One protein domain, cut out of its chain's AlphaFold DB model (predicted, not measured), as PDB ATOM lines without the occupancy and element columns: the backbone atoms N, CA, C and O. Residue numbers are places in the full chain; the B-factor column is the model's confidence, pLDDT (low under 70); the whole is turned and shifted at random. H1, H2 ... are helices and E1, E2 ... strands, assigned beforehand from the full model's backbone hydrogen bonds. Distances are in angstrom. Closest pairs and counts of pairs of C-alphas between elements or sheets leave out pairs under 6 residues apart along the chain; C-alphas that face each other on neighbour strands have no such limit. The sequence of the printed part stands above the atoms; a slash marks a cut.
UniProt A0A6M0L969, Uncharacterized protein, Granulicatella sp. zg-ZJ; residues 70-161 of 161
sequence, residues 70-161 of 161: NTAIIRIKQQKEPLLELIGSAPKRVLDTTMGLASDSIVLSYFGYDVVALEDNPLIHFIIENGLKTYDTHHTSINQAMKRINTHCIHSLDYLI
ATOM      1  N   ASN A  70      -6.211 -12.122 -35.190       82.56
ATOM      2  CA  ASN A  70      -6.536 -13.540 -34.948       82.56
ATOM      3  C   ASN A  70      -5.732 -14.178 -33.800       82.56
ATOM      4  O   ASN A  70      -5.989 -13.926 -32.622       82.56
ATOM      5  N   THR A  71      -4.768 -15.024 -34.156       89.00
ATOM      6  CA  THR A  71      -4.024 -15.880 -33.238       89.00
ATOM      7  C   THR A  71      -3.002 -15.105 -32.420       89.00
ATOM      8  O   THR A  71      -2.698 -15.533 -31.310       89.00
ATOM      9  N   ALA A  72      -2.534 -13.946 -32.891       95.56
ATOM     10  CA  ALA A  72      -1.567 -13.135 -32.162       95.56
ATOM     11  C   ALA A  72      -2.136 -12.660 -30.820       95.56
ATOM     12  O   ALA A  72      -1.482 -12.798 -29.793       95.56
ATOM     13  N   ILE A  73      -3.391 -12.188 -30.791       95.00
ATOM     14  CA  ILE A  73      -4.040 -11.729 -29.547       95.00
ATOM     15  C   ILE A  73      -4.172 -12.874 -28.541       95.00
ATOM     16  O   ILE A  73      -3.973 -12.673 -27.343       95.00
ATOM     17  N   ILE A  74      -4.519 -14.072 -29.018       93.75
ATOM     18  CA  ILE A  74      -4.644 -15.256 -28.163       93.75
ATOM     19  C   ILE A  74      -3.274 -15.615 -27.584       93.75
ATOM     20  O   ILE A  74      -3.164 -15.814 -26.378       93.75
ATOM     21  N   ARG A  75      -2.233 -15.635 -28.422       95.56
ATOM     22  CA  ARG A  75      -0.854 -15.964 -28.035       95.56
ATOM     23  C   ARG A  75      -0.249 -14.963 -27.060       95.56
ATOM     24  O   ARG A  75       0.341 -15.371 -26.072       95.56
ATOM     25  N   ILE A  76      -0.485 -13.670 -27.265       95.00
ATOM     26  CA  ILE A  76      -0.051 -12.598 -26.355       95.00
ATOM     27  C   ILE A  76      -0.580 -12.803 -24.927       95.00
ATOM     28  O   ILE A  76       0.079 -12.437 -23.958       95.00
ATOM     29  N   LYS A  77      -1.778 -13.379 -24.786       91.88
ATOM     30  CA  LYS A  77      -2.419 -13.620 -23.486       91.88
ATOM     31  C   LYS A  77      -1.984 -14.930 -22.823       91.88
ATOM     32  O   LYS A  77      -2.412 -15.199 -21.700       91.88
ATOM     33  N   GLN A  78      -1.189 -15.764 -23.493       91.19
ATOM     34  CA  GLN A  78      -0.701 -17.014 -22.914       91.19
ATOM     35  C   GLN A  78       0.357 -16.732 -21.843       91.19
ATOM     36  O   GLN A  78       1.155 -15.809 -21.966       91.19
ATOM     37  N   GLN A  79       0.381 -17.555 -20.791       83.88
ATOM     38  CA  GLN A  79       1.422 -17.467 -19.755       83.88
ATOM     39  C   GLN A  79       2.802 -17.875 -20.286       83.88
ATOM     40  O   GLN A  79       3.816 -17.377 -19.808       83.88
ATOM     41  N   LYS A  80       2.825 -18.800 -21.252       89.06
ATOM     42  CA  LYS A  80       4.021 -19.310 -21.918       89.06
ATOM     43  C   LYS A  80       3.811 -19.208 -23.418       89.06
ATOM     44  O   LYS A  80       2.941 -19.890 -23.954       89.06
ATOM     45  N   GLU A  81       4.562 -18.325 -24.060       94.12
ATOM     46  CA  GLU A  81       4.502 -18.118 -25.503       94.12
ATOM     47  C   GLU A  81       5.667 -18.897 -26.151       94.12
ATOM     48  O   GLU A  81       6.825 -18.596 -25.850       94.12
ATOM     49  N   PRO A  82       5.394 -19.919 -26.989       93.69
ATOM     50  CA  PRO A  82       6.432 -20.824 -27.492       93.69
ATOM     51  C   PRO A  82       7.552 -20.147 -28.288       93.69
ATOM     52  O   PRO A  82       8.700 -20.585 -28.225       93.69
ATOM     53  N   LEU A  83       7.245 -19.088 -29.042       93.88
ATOM     54  CA  LEU A  83       8.250 -18.372 -29.824       93.88
ATOM     55  C   LEU A  83       9.227 -17.622 -28.902       93.88
ATOM     56  O   LEU A  83      10.433 -17.691 -29.130       93.88
ATOM     57  N   LEU A  84       8.749 -16.998 -27.822       94.00
ATOM     58  CA  LEU A  84       9.583 -16.380 -26.787       94.00
ATOM     59  C   LEU A  84      10.406 -17.407 -26.002       94.00
ATOM     60  O   LEU A  84      11.549 -17.127 -25.649       94.00
ATOM     61  N   GLU A  85       9.866 -18.598 -25.731       94.62
ATOM     62  CA  GLU A  85      10.649 -19.676 -25.105       94.62
ATOM     63  C   GLU A  85      11.824 -20.110 -25.996       94.62
ATOM     64  O   GLU A  85      12.900 -20.418 -25.486       94.62
ATOM     65  N   LEU A  86      11.645 -20.071 -27.322       94.56
ATOM     66  CA  LEU A  86      12.674 -20.449 -28.289       94.56
ATOM     67  C   LEU A  86      13.762 -19.377 -28.464       94.56
ATOM     68  O   LEU A  86      14.948 -19.701 -28.495       94.56
ATOM     69  N   ILE A  87      13.381 -18.103 -28.604       93.12
ATOM     70  CA  ILE A  87      14.324 -17.017 -28.949       93.12
ATOM     71  C   ILE A  87      14.846 -16.236 -27.727       93.12
ATOM     72  O   ILE A  87      15.776 -15.420 -27.844       93.12
ATOM     73  N   GLY A  88      14.265 -16.502 -26.556       92.31
ATOM     74  CA  GLY A  88      14.506 -15.815 -25.291       92.31
ATOM     75  C   GLY A  88      13.464 -14.734 -24.988       92.31
ATOM     76  O   GLY A  88      12.639 -14.377 -25.820       92.31
ATOM     77  N   SER A  89      13.495 -14.185 -23.775       86.94
ATOM     78  CA  SER A  89      12.592 -13.102 -23.348       86.94
ATOM     79  C   SER A  89      13.193 -11.702 -23.494       86.94
ATOM     80  O   SER A  89      12.464 -10.716 -23.446       86.94
ATOM     81  N   ALA A  90      14.514 -11.599 -23.659       92.94
ATOM     82  CA  ALA A  90      15.198 -10.324 -23.842       92.94
ATOM     83  C   ALA A  90      14.953  -9.794 -25.269       92.94
ATOM     84  O   ALA A  90      15.347 -10.487 -26.212       92.94
ATOM     85  N   PRO A  91      14.363  -8.594 -25.442       93.25
ATOM     86  CA  PRO A  91      14.081  -8.038 -26.761       93.25
ATOM     87  C   PRO A  91      15.328  -7.843 -27.620       93.25
ATOM     88  O   PRO A  91      16.382  -7.417 -27.144       93.25
ATOM     89  N   LYS A  92      15.191  -8.141 -28.913       95.81
ATOM     90  CA  LYS A  92      16.240  -8.033 -29.936       95.81
ATOM     91  C   LYS A  92      15.629  -7.508 -31.234       95.81
ATOM     92  O   LYS A  92      14.411  -7.361 -31.338       95.81
ATOM     93  N   ARG A  93      16.479  -7.280 -32.234       97.56
ATOM     94  CA  ARG A  93      16.029  -7.079 -33.615       97.56
ATOM     95  C   ARG A  93      15.699  -8.433 -34.242       97.56
ATOM     96  O   ARG A  93      16.491  -9.365 -34.108       97.56
ATOM     97  N   VAL A  94      14.548  -8.539 -34.899       97.88
ATOM     98  CA  VAL A  94      14.073  -9.747 -35.584       97.88
ATOM     99  C   VAL A  94      13.699  -9.397 -37.015       97.88
ATOM    100  O   VAL A  94      13.000  -8.415 -37.259       97.88
ATOM    101  N   LEU A  95      14.161 -10.229 -37.944       98.06
ATOM    102  CA  LEU A  95      13.746 -10.210 -39.337       98.06
ATOM    103  C   LEU A  95      12.791 -11.386 -39.578       98.06
ATOM    104  O   LEU A  95      13.219 -12.538 -39.582       98.06
ATOM    105  N   ASP A  96      11.509 -11.093 -39.757       98.00
ATOM    106  CA  ASP A  96      10.500 -12.052 -40.204       98.00
ATOM    107  C   ASP A  96      10.524 -12.102 -41.737       98.00
ATOM    108  O   ASP A  96      10.066 -11.185 -42.413       98.00
ATOM    109  N   THR A  97      11.105 -13.158 -42.299       97.62
ATOM    110  CA  THR A  97      11.257 -13.325 -43.753       97.62
ATOM    111  C   THR A  97      10.006 -13.874 -44.442       97.62
ATOM    112  O   THR A  97      10.048 -14.138 -45.643       97.62
ATOM    113  N   THR A  98       8.932 -14.118 -43.690       96.25
ATOM    114  CA  THR A  98       7.699 -14.766 -44.151       96.25
ATOM    115  C   THR A  98       6.490 -14.121 -43.480       96.25
ATOM    116  O   THR A  98       5.671 -14.816 -42.875       96.25
ATOM    117  N   MET A  99       6.391 -12.790 -43.568       97.38
ATOM    118  CA  MET A  99       5.414 -11.996 -42.820       97.38
ATOM    119  C   MET A  99       4.011 -12.594 -42.908       97.38
ATOM    120  O   MET A  99       3.363 -12.768 -41.875       97.38
ATOM    121  N   GLY A 100       3.522 -12.917 -44.113       95.94
ATOM    122  CA  GLY A 100       2.211 -13.525 -44.300       95.94
ATOM    123  C   GLY A 100       1.119 -12.722 -43.591       95.94
ATOM    124  O   GLY A 100       0.869 -11.567 -43.915       95.94
ATOM    125  N   LEU A 101       0.472 -13.313 -42.579       96.31
ATOM    126  CA  LEU A 101      -0.569 -12.651 -41.771       96.31
ATOM    127  C   LEU A 101      -0.035 -11.775 -40.620       96.31
ATOM    128  O   LEU A 101      -0.826 -11.231 -39.849       96.31
ATOM    129  N   ALA A 102       1.283 -11.680 -40.470       97.50
ATOM    130  CA  ALA A 102       2.016 -10.984 -39.417       97.50
ATOM    131  C   ALA A 102       1.741 -11.487 -37.984       97.50
ATOM    132  O   ALA A 102       2.027 -10.777 -37.024       97.50
ATOM    133  N   SER A 103       1.203 -12.700 -37.795       97.06
ATOM    134  CA  SER A 103       0.836 -13.192 -36.453       97.06
ATOM    135  C   SER A 103       2.042 -13.269 -35.507       97.06
ATOM    136  O   SER A 103       1.997 -12.700 -34.416       97.06
ATOM    137  N   ASP A 104       3.139 -13.899 -35.941       96.88
ATOM    138  CA  ASP A 104       4.389 -13.961 -35.171       96.88
ATOM    139  C   ASP A 104       5.006 -12.574 -34.980       96.88
ATOM    140  O   ASP A 104       5.330 -12.189 -33.858       96.88
ATOM    141  N   SER A 105       5.069 -11.777 -36.049       98.19
ATOM    142  CA  SER A 105       5.531 -10.386 -36.004       98.19
ATOM    143  C   SER A 105       4.793  -9.533 -34.955       98.19
ATOM    144  O   SER A 105       5.423  -8.774 -34.218       98.19
ATOM    145  N   ILE A 106       3.468  -9.678 -34.827       98.44
ATOM    146  CA  ILE A 106       2.660  -8.975 -33.815       98.44
ATOM    147  C   ILE A 106       2.998  -9.454 -32.405       98.44
ATOM    148  O   ILE A 106       3.151  -8.621 -31.510       98.44
ATOM    149  N   VAL A 107       3.127 -10.768 -32.196       97.62
ATOM    150  CA  VAL A 107       3.517 -11.339 -30.896       97.62
ATOM    151  C   VAL A 107       4.880 -10.795 -30.472       97.62
ATOM    152  O   VAL A 107       5.004 -10.224 -29.390       97.62
ATOM    153  N   LEU A 108       5.881 -10.885 -31.346       97.62
ATOM    154  CA  LEU A 108       7.228 -10.387 -31.085       97.62
ATOM    155  C   LEU A 108       7.229  -8.891 -30.774       97.62
ATOM    156  O   LEU A 108       7.747  -8.465 -29.740       97.62
ATOM    157  N   SER A 109       6.584  -8.088 -31.622       98.19
ATOM    158  CA  SER A 109       6.522  -6.643 -31.414       98.19
ATOM    159  C   SER A 109       5.810  -6.277 -30.109       98.19
ATOM    160  O   SER A 109       6.200  -5.318 -29.435       98.19
ATOM    161  N   TYR A 110       4.790  -7.040 -29.701       97.69
ATOM    162  CA  TYR A 110       4.088  -6.831 -28.434       97.69
ATOM    163  C   TYR A 110       5.012  -7.011 -27.229       97.69
ATOM    164  O   TYR A 110       5.002  -6.171 -26.330       97.69
ATOM    165  N   PHE A 111       5.855  -8.045 -27.243       97.12
ATOM    166  CA  PHE A 111       6.842  -8.303 -26.192       97.12
ATOM    167  C   PHE A 111       8.110  -7.435 -26.299       97.12
ATOM    168  O   PHE A 111       9.067  -7.642 -25.559       97.12
ATOM    169  N   GLY A 112       8.101  -6.420 -27.167       97.06
ATOM    170  CA  GLY A 112       9.116  -5.368 -27.210       97.06
ATOM    171  C   GLY A 112      10.243  -5.596 -28.211       97.06
ATOM    172  O   GLY A 112      11.179  -4.799 -28.233       97.06
ATOM    173  N   TYR A 113      10.169  -6.639 -29.040       98.25
ATOM    174  CA  TYR A 113      11.133  -6.860 -30.116       98.25
ATOM    175  C   TYR A 113      11.021  -5.778 -31.201       98.25
ATOM    176  O   TYR A 113       9.927  -5.294 -31.505       98.25
ATOM    177  N   ASP A 114      12.158  -5.433 -31.805       98.12
ATOM    178  CA  ASP A 114      12.223  -4.586 -33.001       98.12
ATOM    179  C   ASP A 114      12.058  -5.479 -34.233       98.12
ATOM    180  O   ASP A 114      12.938  -6.285 -34.533       98.12
ATOM    181  N   VAL A 115      10.905  -5.394 -34.897       98.62
ATOM    182  CA  VAL A 115      10.506  -6.345 -35.940       98.62
ATOM    183  C   VAL A 115      10.502  -5.671 -37.302       98.62
ATOM    184  O   VAL A 115       9.757  -4.714 -37.537       98.62
ATOM    185  N   VAL A 116      11.289  -6.238 -38.213       98.69
ATOM    186  CA  VAL A 116      11.185  -6.009 -39.652       98.69
ATOM    187  C   VAL A 116      10.544  -7.242 -40.278       98.69
ATOM    188  O   VAL A 116      11.021  -8.346 -40.044       98.69
ATOM    189  N   ALA A 117       9.480  -7.072 -41.060       98.62
ATOM    190  CA  ALA A 117       8.748  -8.171 -41.679       98.62
ATOM    191  C   ALA A 117       8.703  -8.024 -43.207       98.62
ATOM    192  O   ALA A 117       8.400  -6.952 -43.732       98.62
ATOM    193  N   LEU A 118       9.029  -9.098 -43.917       98.69
ATOM    194  CA  LEU A 118       9.143  -9.138 -45.370       98.69
ATOM    195  C   LEU A 118       8.007  -9.969 -45.964       98.69
ATOM    196  O   LEU A 118       7.709 -11.062 -45.483       98.69
ATOM    197  N   GLU A 119       7.401  -9.459 -47.026       98.31
ATOM    198  CA  GLU A 119       6.399 -10.161 -47.824       98.31
ATOM    199  C   GLU A 119       6.662  -9.875 -49.297       98.31
ATOM    200  O   GLU A 119       6.764  -8.716 -49.692       98.31
ATOM    201  N   ASP A 120       6.768 -10.914 -50.116       97.44
ATOM    202  CA  ASP A 120       7.097 -10.760 -51.530       97.44
ATOM    203  C   ASP A 120       5.856 -10.511 -52.395       97.44
ATOM    204  O   ASP A 120       5.959  -9.883 -53.452       97.44
ATOM    205  N   ASN A 121       4.669 -10.931 -51.946       96.88
ATOM    206  CA  ASN A 121       3.426 -10.704 -52.659       96.88
ATOM    207  C   ASN A 121       2.884  -9.286 -52.390       96.88
ATOM    208  O   ASN A 121       2.390  -9.009 -51.289       96.88
ATOM    209  N   PRO A 122       2.835  -8.395 -53.402       96.31
ATOM    210  CA  PRO A 122       2.464  -6.998 -53.182       96.31
ATOM    211  C   PRO A 122       1.043  -6.805 -52.652       96.31
ATOM    212  O   PRO A 122       0.782  -5.878 -51.887       96.31
ATOM    213  N   LEU A 123       0.106  -7.675 -53.043       96.25
ATOM    214  CA  LEU A 123      -1.282  -7.571 -52.606       96.25
ATOM    215  C   LEU A 123      -1.448  -8.029 -51.153       96.25
ATOM    216  O   LEU A 123      -2.172  -7.383 -50.394       96.25
ATOM    217  N   ILE A 124      -0.769  -9.114 -50.763       97.12
ATOM    218  CA  ILE A 124      -0.744  -9.578 -49.369       97.12
ATOM    219  C   ILE A 124      -0.088  -8.510 -48.500       97.12
ATOM    220  O   ILE A 124      -0.731  -8.038 -47.560       97.12
ATOM    221  N   HIS A 125       1.117  -8.059 -48.866       98.38
ATOM    222  CA  HIS A 125       1.836  -7.009 -48.147       98.38
ATOM    223  C   HIS A 125       0.942  -5.786 -47.932       98.38
ATOM    224  O   HIS A 125       0.751  -5.347 -46.803       98.38
ATOM    225  N   PHE A 126       0.311  -5.281 -48.994       98.12
ATOM    226  CA  PHE A 126      -0.523  -4.084 -48.924       98.12
ATOM    227  C   PHE A 126      -1.741  -4.235 -48.002       98.12
ATOM    228  O   PHE A 126      -2.074  -3.319 -47.248       98.12
ATOM    229  N   ILE A 127      -2.428  -5.383 -48.047       98.12
ATOM    230  CA  ILE A 127      -3.589  -5.645 -47.182       98.12
ATOM    231  C   ILE A 127      -3.160  -5.727 -45.715       98.12
ATOM    232  O   ILE A 127      -3.833  -5.166 -44.847       98.12
ATOM    233  N   ILE A 128      -2.055  -6.417 -45.442       98.19
ATOM    234  CA  ILE A 128      -1.569  -6.676 -44.087       98.19
ATOM    235  C   ILE A 128      -0.950  -5.418 -43.484       98.19
ATOM    236  O   ILE A 128      -1.339  -5.034 -42.385       98.19
ATOM    237  N   GLU A 129      -0.101  -4.702 -44.220       98.12
ATOM    238  CA  GLU A 129       0.446  -3.402 -43.817       98.12
ATOM    239  C   GLU A 129      -0.674  -2.396 -43.513       98.12
ATOM    240  O   GLU A 129      -0.638  -1.705 -42.489       98.12
ATOM    241  N   ASN A 130      -1.705  -2.316 -44.369       97.69
ATOM    242  CA  ASN A 130      -2.843  -1.443 -44.102       97.69
ATOM    243  C   ASN A 130      -3.543  -1.839 -42.797       97.69
ATOM    244  O   ASN A 130      -3.810  -0.976 -41.962       97.69
ATOM    245  N   GLY A 131      -3.781  -3.137 -42.606       97.69
ATOM    246  CA  GLY A 131      -4.379  -3.686 -41.398       97.69
ATOM    247  C   GLY A 131      -3.585  -3.384 -40.127       97.69
ATOM    248  O   GLY A 131      -4.160  -2.867 -39.173       97.69
ATOM    249  N   LEU A 132      -2.270  -3.601 -40.131       98.19
ATOM    250  CA  LEU A 132      -1.380  -3.284 -39.006       98.19
ATOM    251  C   LEU A 132      -1.455  -1.803 -38.597       98.19
ATOM    252  O   LEU A 132      -1.375  -1.469 -37.413       98.19
ATOM    253  N   LYS A 133      -1.649  -0.902 -39.569       97.31
ATOM    254  CA  LYS A 133      -1.733   0.548 -39.341       97.31
ATOM    255  C   LYS A 133      -3.114   1.014 -38.876       97.31
ATOM    256  O   LYS A 133      -3.190   1.969 -38.098       97.31
ATOM    257  N   THR A 134      -4.195   0.402 -39.367       95.62
ATOM    258  CA  THR A 134      -5.557   0.946 -39.207       95.62
ATOM    259  C   THR A 134      -6.507   0.103 -38.369       95.62
ATOM    260  O   THR A 134      -7.511   0.647 -37.914       95.62
ATOM    261  N   TYR A 135      -6.240  -1.188 -38.174       95.81
ATOM    262  CA  TYR A 135      -7.114  -2.057 -37.390       95.81
ATOM    263  C   TYR A 135      -7.082  -1.651 -35.912       95.81
ATOM    264  O   TYR A 135      -6.013  -1.437 -35.341       95.81
ATOM    265  N   ASP A 136      -8.257  -1.562 -35.289       94.81
ATOM    266  CA  ASP A 136      -8.398  -1.257 -33.866       94.81
ATOM    267  C   ASP A 136      -8.835  -2.510 -33.104       94.81
ATOM    268  O   ASP A 136      -9.956  -2.987 -33.262       94.81
ATOM    269  N   THR A 137      -7.954  -3.045 -32.257       94.31
ATOM    270  CA  THR A 137      -8.275  -4.181 -31.380       94.31
ATOM    271  C   THR A 137      -8.959  -3.761 -30.078       94.31
ATOM    272  O   THR A 137      -9.116  -4.597 -29.190       94.31
ATOM    273  N   HIS A 138      -9.247  -2.468 -29.894       94.62
ATOM    274  CA  HIS A 138      -9.673  -1.846 -28.636       94.62
ATOM    275  C   HIS A 138      -8.691  -2.046 -27.465       94.62
ATOM    276  O   HIS A 138      -9.031  -1.849 -26.299       94.62
ATOM    277  N   HIS A 139      -7.441  -2.402 -27.775       95.69
ATOM    278  CA  HIS A 139      -6.358  -2.554 -26.811       95.69
ATOM    279  C   HIS A 139      -5.159  -1.732 -27.273       95.69
ATOM    280  O   HIS A 139      -4.444  -2.113 -28.201       95.69
ATOM    281  N   THR A 140      -4.918  -0.604 -26.603       97.06
ATOM    282  CA  THR A 140      -3.883   0.364 -26.992       97.06
ATOM    283  C   THR A 140      -2.499  -0.270 -27.137       97.06
ATOM    284  O   THR A 140      -1.807   0.027 -28.106       97.06
ATOM    285  N   SER A 141      -2.111  -1.175 -26.233       97.31
ATOM    286  CA  SER A 141      -0.806  -1.851 -26.276       97.31
ATOM    287  C   SER A 141      -0.632  -2.734 -27.516       97.31
ATOM    288  O   SER A 141       0.429  -2.710 -28.138       97.31
ATOM    289  N   ILE A 142      -1.677  -3.461 -27.921       97.31
ATOM    290  CA  ILE A 142      -1.662  -4.314 -29.119       97.31
ATOM    291  C   ILE A 142      -1.656  -3.446 -30.380       97.31
ATOM    292  O   ILE A 142      -0.834  -3.659 -31.265       97.31
ATOM    293  N   ASN A 143      -2.495  -2.409 -30.437       97.94
ATOM    294  CA  ASN A 143      -2.504  -1.454 -31.549       97.94
ATOM    295  C   ASN A 143      -1.138  -0.774 -31.733       97.94
ATOM    296  O   ASN A 143      -0.685  -0.577 -32.859       97.94
ATOM    297  N   GLN A 144      -0.469  -0.410 -30.636       98.31
ATOM    298  CA  GLN A 144       0.882   0.147 -30.683       98.31
ATOM    299  C   GLN A 144       1.906  -0.879 -31.168       98.31
ATOM    300  O   GLN A 144       2.765  -0.518 -31.963       98.31
ATOM    301  N   ALA A 145       1.806  -2.138 -30.734       98.25
ATOM    302  CA  ALA A 145       2.664  -3.215 -31.220       98.25
ATOM    303  C   ALA A 145       2.522  -3.418 -32.733       98.25
ATOM    304  O   ALA A 145       3.517  -3.388 -33.444       98.25
ATOM    305  N   MET A 146       1.292  -3.507 -33.249       98.50
ATOM    306  CA  MET A 146       1.058  -3.639 -34.692       98.50
ATOM    307  C   MET A 146       1.685  -2.485 -35.489       98.50
ATOM    308  O   MET A 146       2.343  -2.716 -36.497       98.50
ATOM    309  N   LYS A 147       1.540  -1.244 -35.007       98.44
ATOM    310  CA  LYS A 147       2.069  -0.041 -35.672       98.44
ATOM    311  C   LYS A 147       3.594   0.089 -35.636       98.44
ATOM    312  O   LYS A 147       4.128   0.868 -36.420       98.44
ATOM    313  N   ARG A 148       4.282  -0.599 -34.718       98.25
ATOM    314  CA  ARG A 148       5.753  -0.582 -34.622       98.25
ATOM    315  C   ARG A 148       6.433  -1.479 -35.651       98.25
ATOM    316  O   ARG A 148       7.613  -1.277 -35.906       98.25
ATOM    317  N   ILE A 149       5.724  -2.466 -36.198       98.75
ATOM    318  CA  ILE A 149       6.296  -3.407 -37.164       98.75
ATOM    319  C   ILE A 149       6.637  -2.643 -38.443       98.75
ATOM    320  O   ILE A 149       5.776  -1.986 -39.030       98.75
ATOM    321  N   ASN A 150       7.892  -2.744 -38.873       98.50
ATOM    322  CA  ASN A 150       8.334  -2.197 -40.146       98.50
ATOM    323  C   ASN A 150       8.184  -3.270 -41.227       98.50
ATOM    324  O   ASN A 150       8.758  -4.348 -41.101       98.50
ATOM    325  N   THR A 151       7.414  -2.993 -42.276       98.62
ATOM    326  CA  THR A 151       7.131  -3.968 -43.336       98.62
ATOM    327  C   THR A 151       7.793  -3.568 -44.648       98.62
ATOM    328  O   THR A 151       7.806  -2.390 -45.010       98.62
ATOM    329  N   HIS A 152       8.310  -4.548 -45.386       98.31
ATOM    330  CA  HIS A 152       8.851  -4.343 -46.726       98.31
ATOM    331  C   HIS A 152       8.236  -5.325 -47.722       98.31
ATOM    332  O   HIS A 152       8.190  -6.531 -47.480       98.31
ATOM    333  N   CYS A 153       7.813  -4.794 -48.871       98.12
ATOM    334  CA  CYS A 153       7.376  -5.594 -50.006       98.12
ATOM    335  C   CYS A 153       8.602  -6.023 -50.821       98.12
ATOM    336  O   CYS A 153       9.012  -5.307 -51.736       98.12
ATOM    337  N   ILE A 154       9.236  -7.132 -50.447       97.75
ATOM    338  CA  ILE A 154      10.485  -7.604 -51.053       97.75
ATOM    339  C   ILE A 154      10.642  -9.107 -50.833       97.75
ATOM    340  O   ILE A 154      10.230  -9.641 -49.802       97.75
ATOM    341  N   HIS A 155      11.270  -9.785 -51.790       97.12
ATOM    342  CA  HIS A 155      11.672 -11.170 -51.605       97.12
ATOM    343  C   HIS A 155      12.786 -11.270 -50.553       97.12
ATOM    344  O   HIS A 155      13.734 -10.486 -50.548       97.12
ATOM    345  N   SER A 156      12.686 -12.244 -49.650       95.25
ATOM    346  CA  SER A 156      13.565 -12.325 -48.477       95.25
ATOM    347  C   SER A 156      15.046 -12.473 -48.826       95.25
ATOM    348  O   SER A 156      15.886 -11.868 -48.167       95.25
ATOM    349  N   LEU A 157      15.368 -13.220 -49.887       95.31
ATOM    350  CA  LEU A 157      16.750 -13.362 -50.354       95.31
ATOM    351  C   LEU A 157      17.331 -12.046 -50.882       95.31
ATOM    352  O   LEU A 157      18.508 -11.794 -50.659       95.31
ATOM    353  N   ASP A 158      16.517 -11.193 -51.510       95.75
ATOM    354  CA  ASP A 158      16.985  -9.918 -52.070       95.75
ATOM    355  C   ASP A 158      17.266  -8.884 -50.970       95.75
ATOM    356  O   ASP A 158      18.080  -7.988 -51.152       95.75
ATOM    357  N   TYR A 159      16.608  -9.012 -49.813       94.69
ATOM    358  CA  TYR A 159      16.828  -8.142 -48.655       94.69
ATOM    359  C   TYR A 159      18.131  -8.454 -47.896       94.69
ATOM    360  O   TYR A 159      18.619  -7.619 -47.140       94.69
ATOM    361  N   LEU A 160      18.663  -9.671 -48.042       90.50
ATOM    362  CA  LEU A 160      19.816 -10.166 -47.277       90.50
ATOM    363  C   LEU A 160      21.172  -9.931 -47.963       90.50
ATOM    364  O   LEU A 160      22.200 -10.305 -47.395       90.50
ATOM    365  N   ILE A 161      21.168  -9.359 -49.168       83.31
ATOM    366  CA  ILE A 161      22.358  -9.050 -49.975       83.31
ATOM    367  C   ILE A 161      22.779  -7.604 -49.716       83.31
ATOM    368  O   ILE A 161      23.992  -7.388 -49.499       83.31
TER     369      ILE A 161
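AT A GLANCE: This is residues 70 to 161 of the 161 residues of an uncharacterized protein of Granulicatella sp. zg-ZJ (UniProt A0A6M0L969). A small parallel sheet of three strands, E1, E2 and E3, has two helices, H3 and H4, over one of its faces, and H5 packs on H3 and on the last part of H4. H1 packs on H3, H2 is near H3, and the short H6 sits by the end of E2. The printed part has 92 residues with six named helices and three named strands, in the order H1 H2 E1 H3 E2 H4 H5 E3 H6; the class is mixed, helices and strands. The whole is compact, with a radius of gyration of the C-alphas of 12.7 A and spans of 36 by 28 by 17 A.

IN THESE COORDINATES: The sheet has E1, residues 93 to 96, E2, residues 114 to 119, 16.9 A long, and E3, residues 150 to 153. E2 begins at C-alpha 114, (12.223, -4.586, -33.001). The longest helix is H4, residues 122 to 134, 18.0 A; H3 is residues 103 to 110, 10.7 A, and H5 residues 140 to 148, 12.3 A. H1, residues 70 to 76, begins at C-alpha 70, (-6.536, -13.540, -34.948). H2 is residues 82 to 87, and H6, residues 156 to 159, ends at C-alpha 159, (16.828, -8.142, -48.655).

HOW THE PARTS SIT: E1 and E2 are parallel at 18 degrees, with N 94 and O 114 at 2.8 A, within hydrogen-bond range. E2 and E3 are parallel at 16 degrees, with N 152 and O 117 at 2.9 A. H3 and H4 lie on the same face in two layers, helices over a sheet, each at a height of 9.3 A over the sheet. E1, H3, E2 and E2, H4 H5, E3 are strand-helix-strand units, parallel neighbour strands joined through helices, with right-handed crossovers. H4 runs along the strands, over E3, at 14 degrees on the local plane. H4 touches H5 with residues 132 to 133 alone, Leu 132 and Met 146 having the closest C-alphas, 5.0 A; they form a helical hairpin. H3 touches H5, C-alphas of Tyr 110 and Ala 145 closest at 4.8 A, and H1, Ser 103 and Ala 72 closest at 4.9 A. H2 and H3 are close but not clearly touching, with C-alphas 84 and 108 closest at 7.7 A. H6 only grazes the sheet, with residues 156 to 159. Every O i to N i+4 pair is within range in H2, H3, H4 and H5, and 2 of 3 in H1; H6 is too short for such a pair.

THE WHOLE: The farthest C-alphas, of His 138 and Ile 161, are 39.2 A apart. The printed part has no cut and no long link. Its mean pLDDT is 95.9, and no printed residue is under 70.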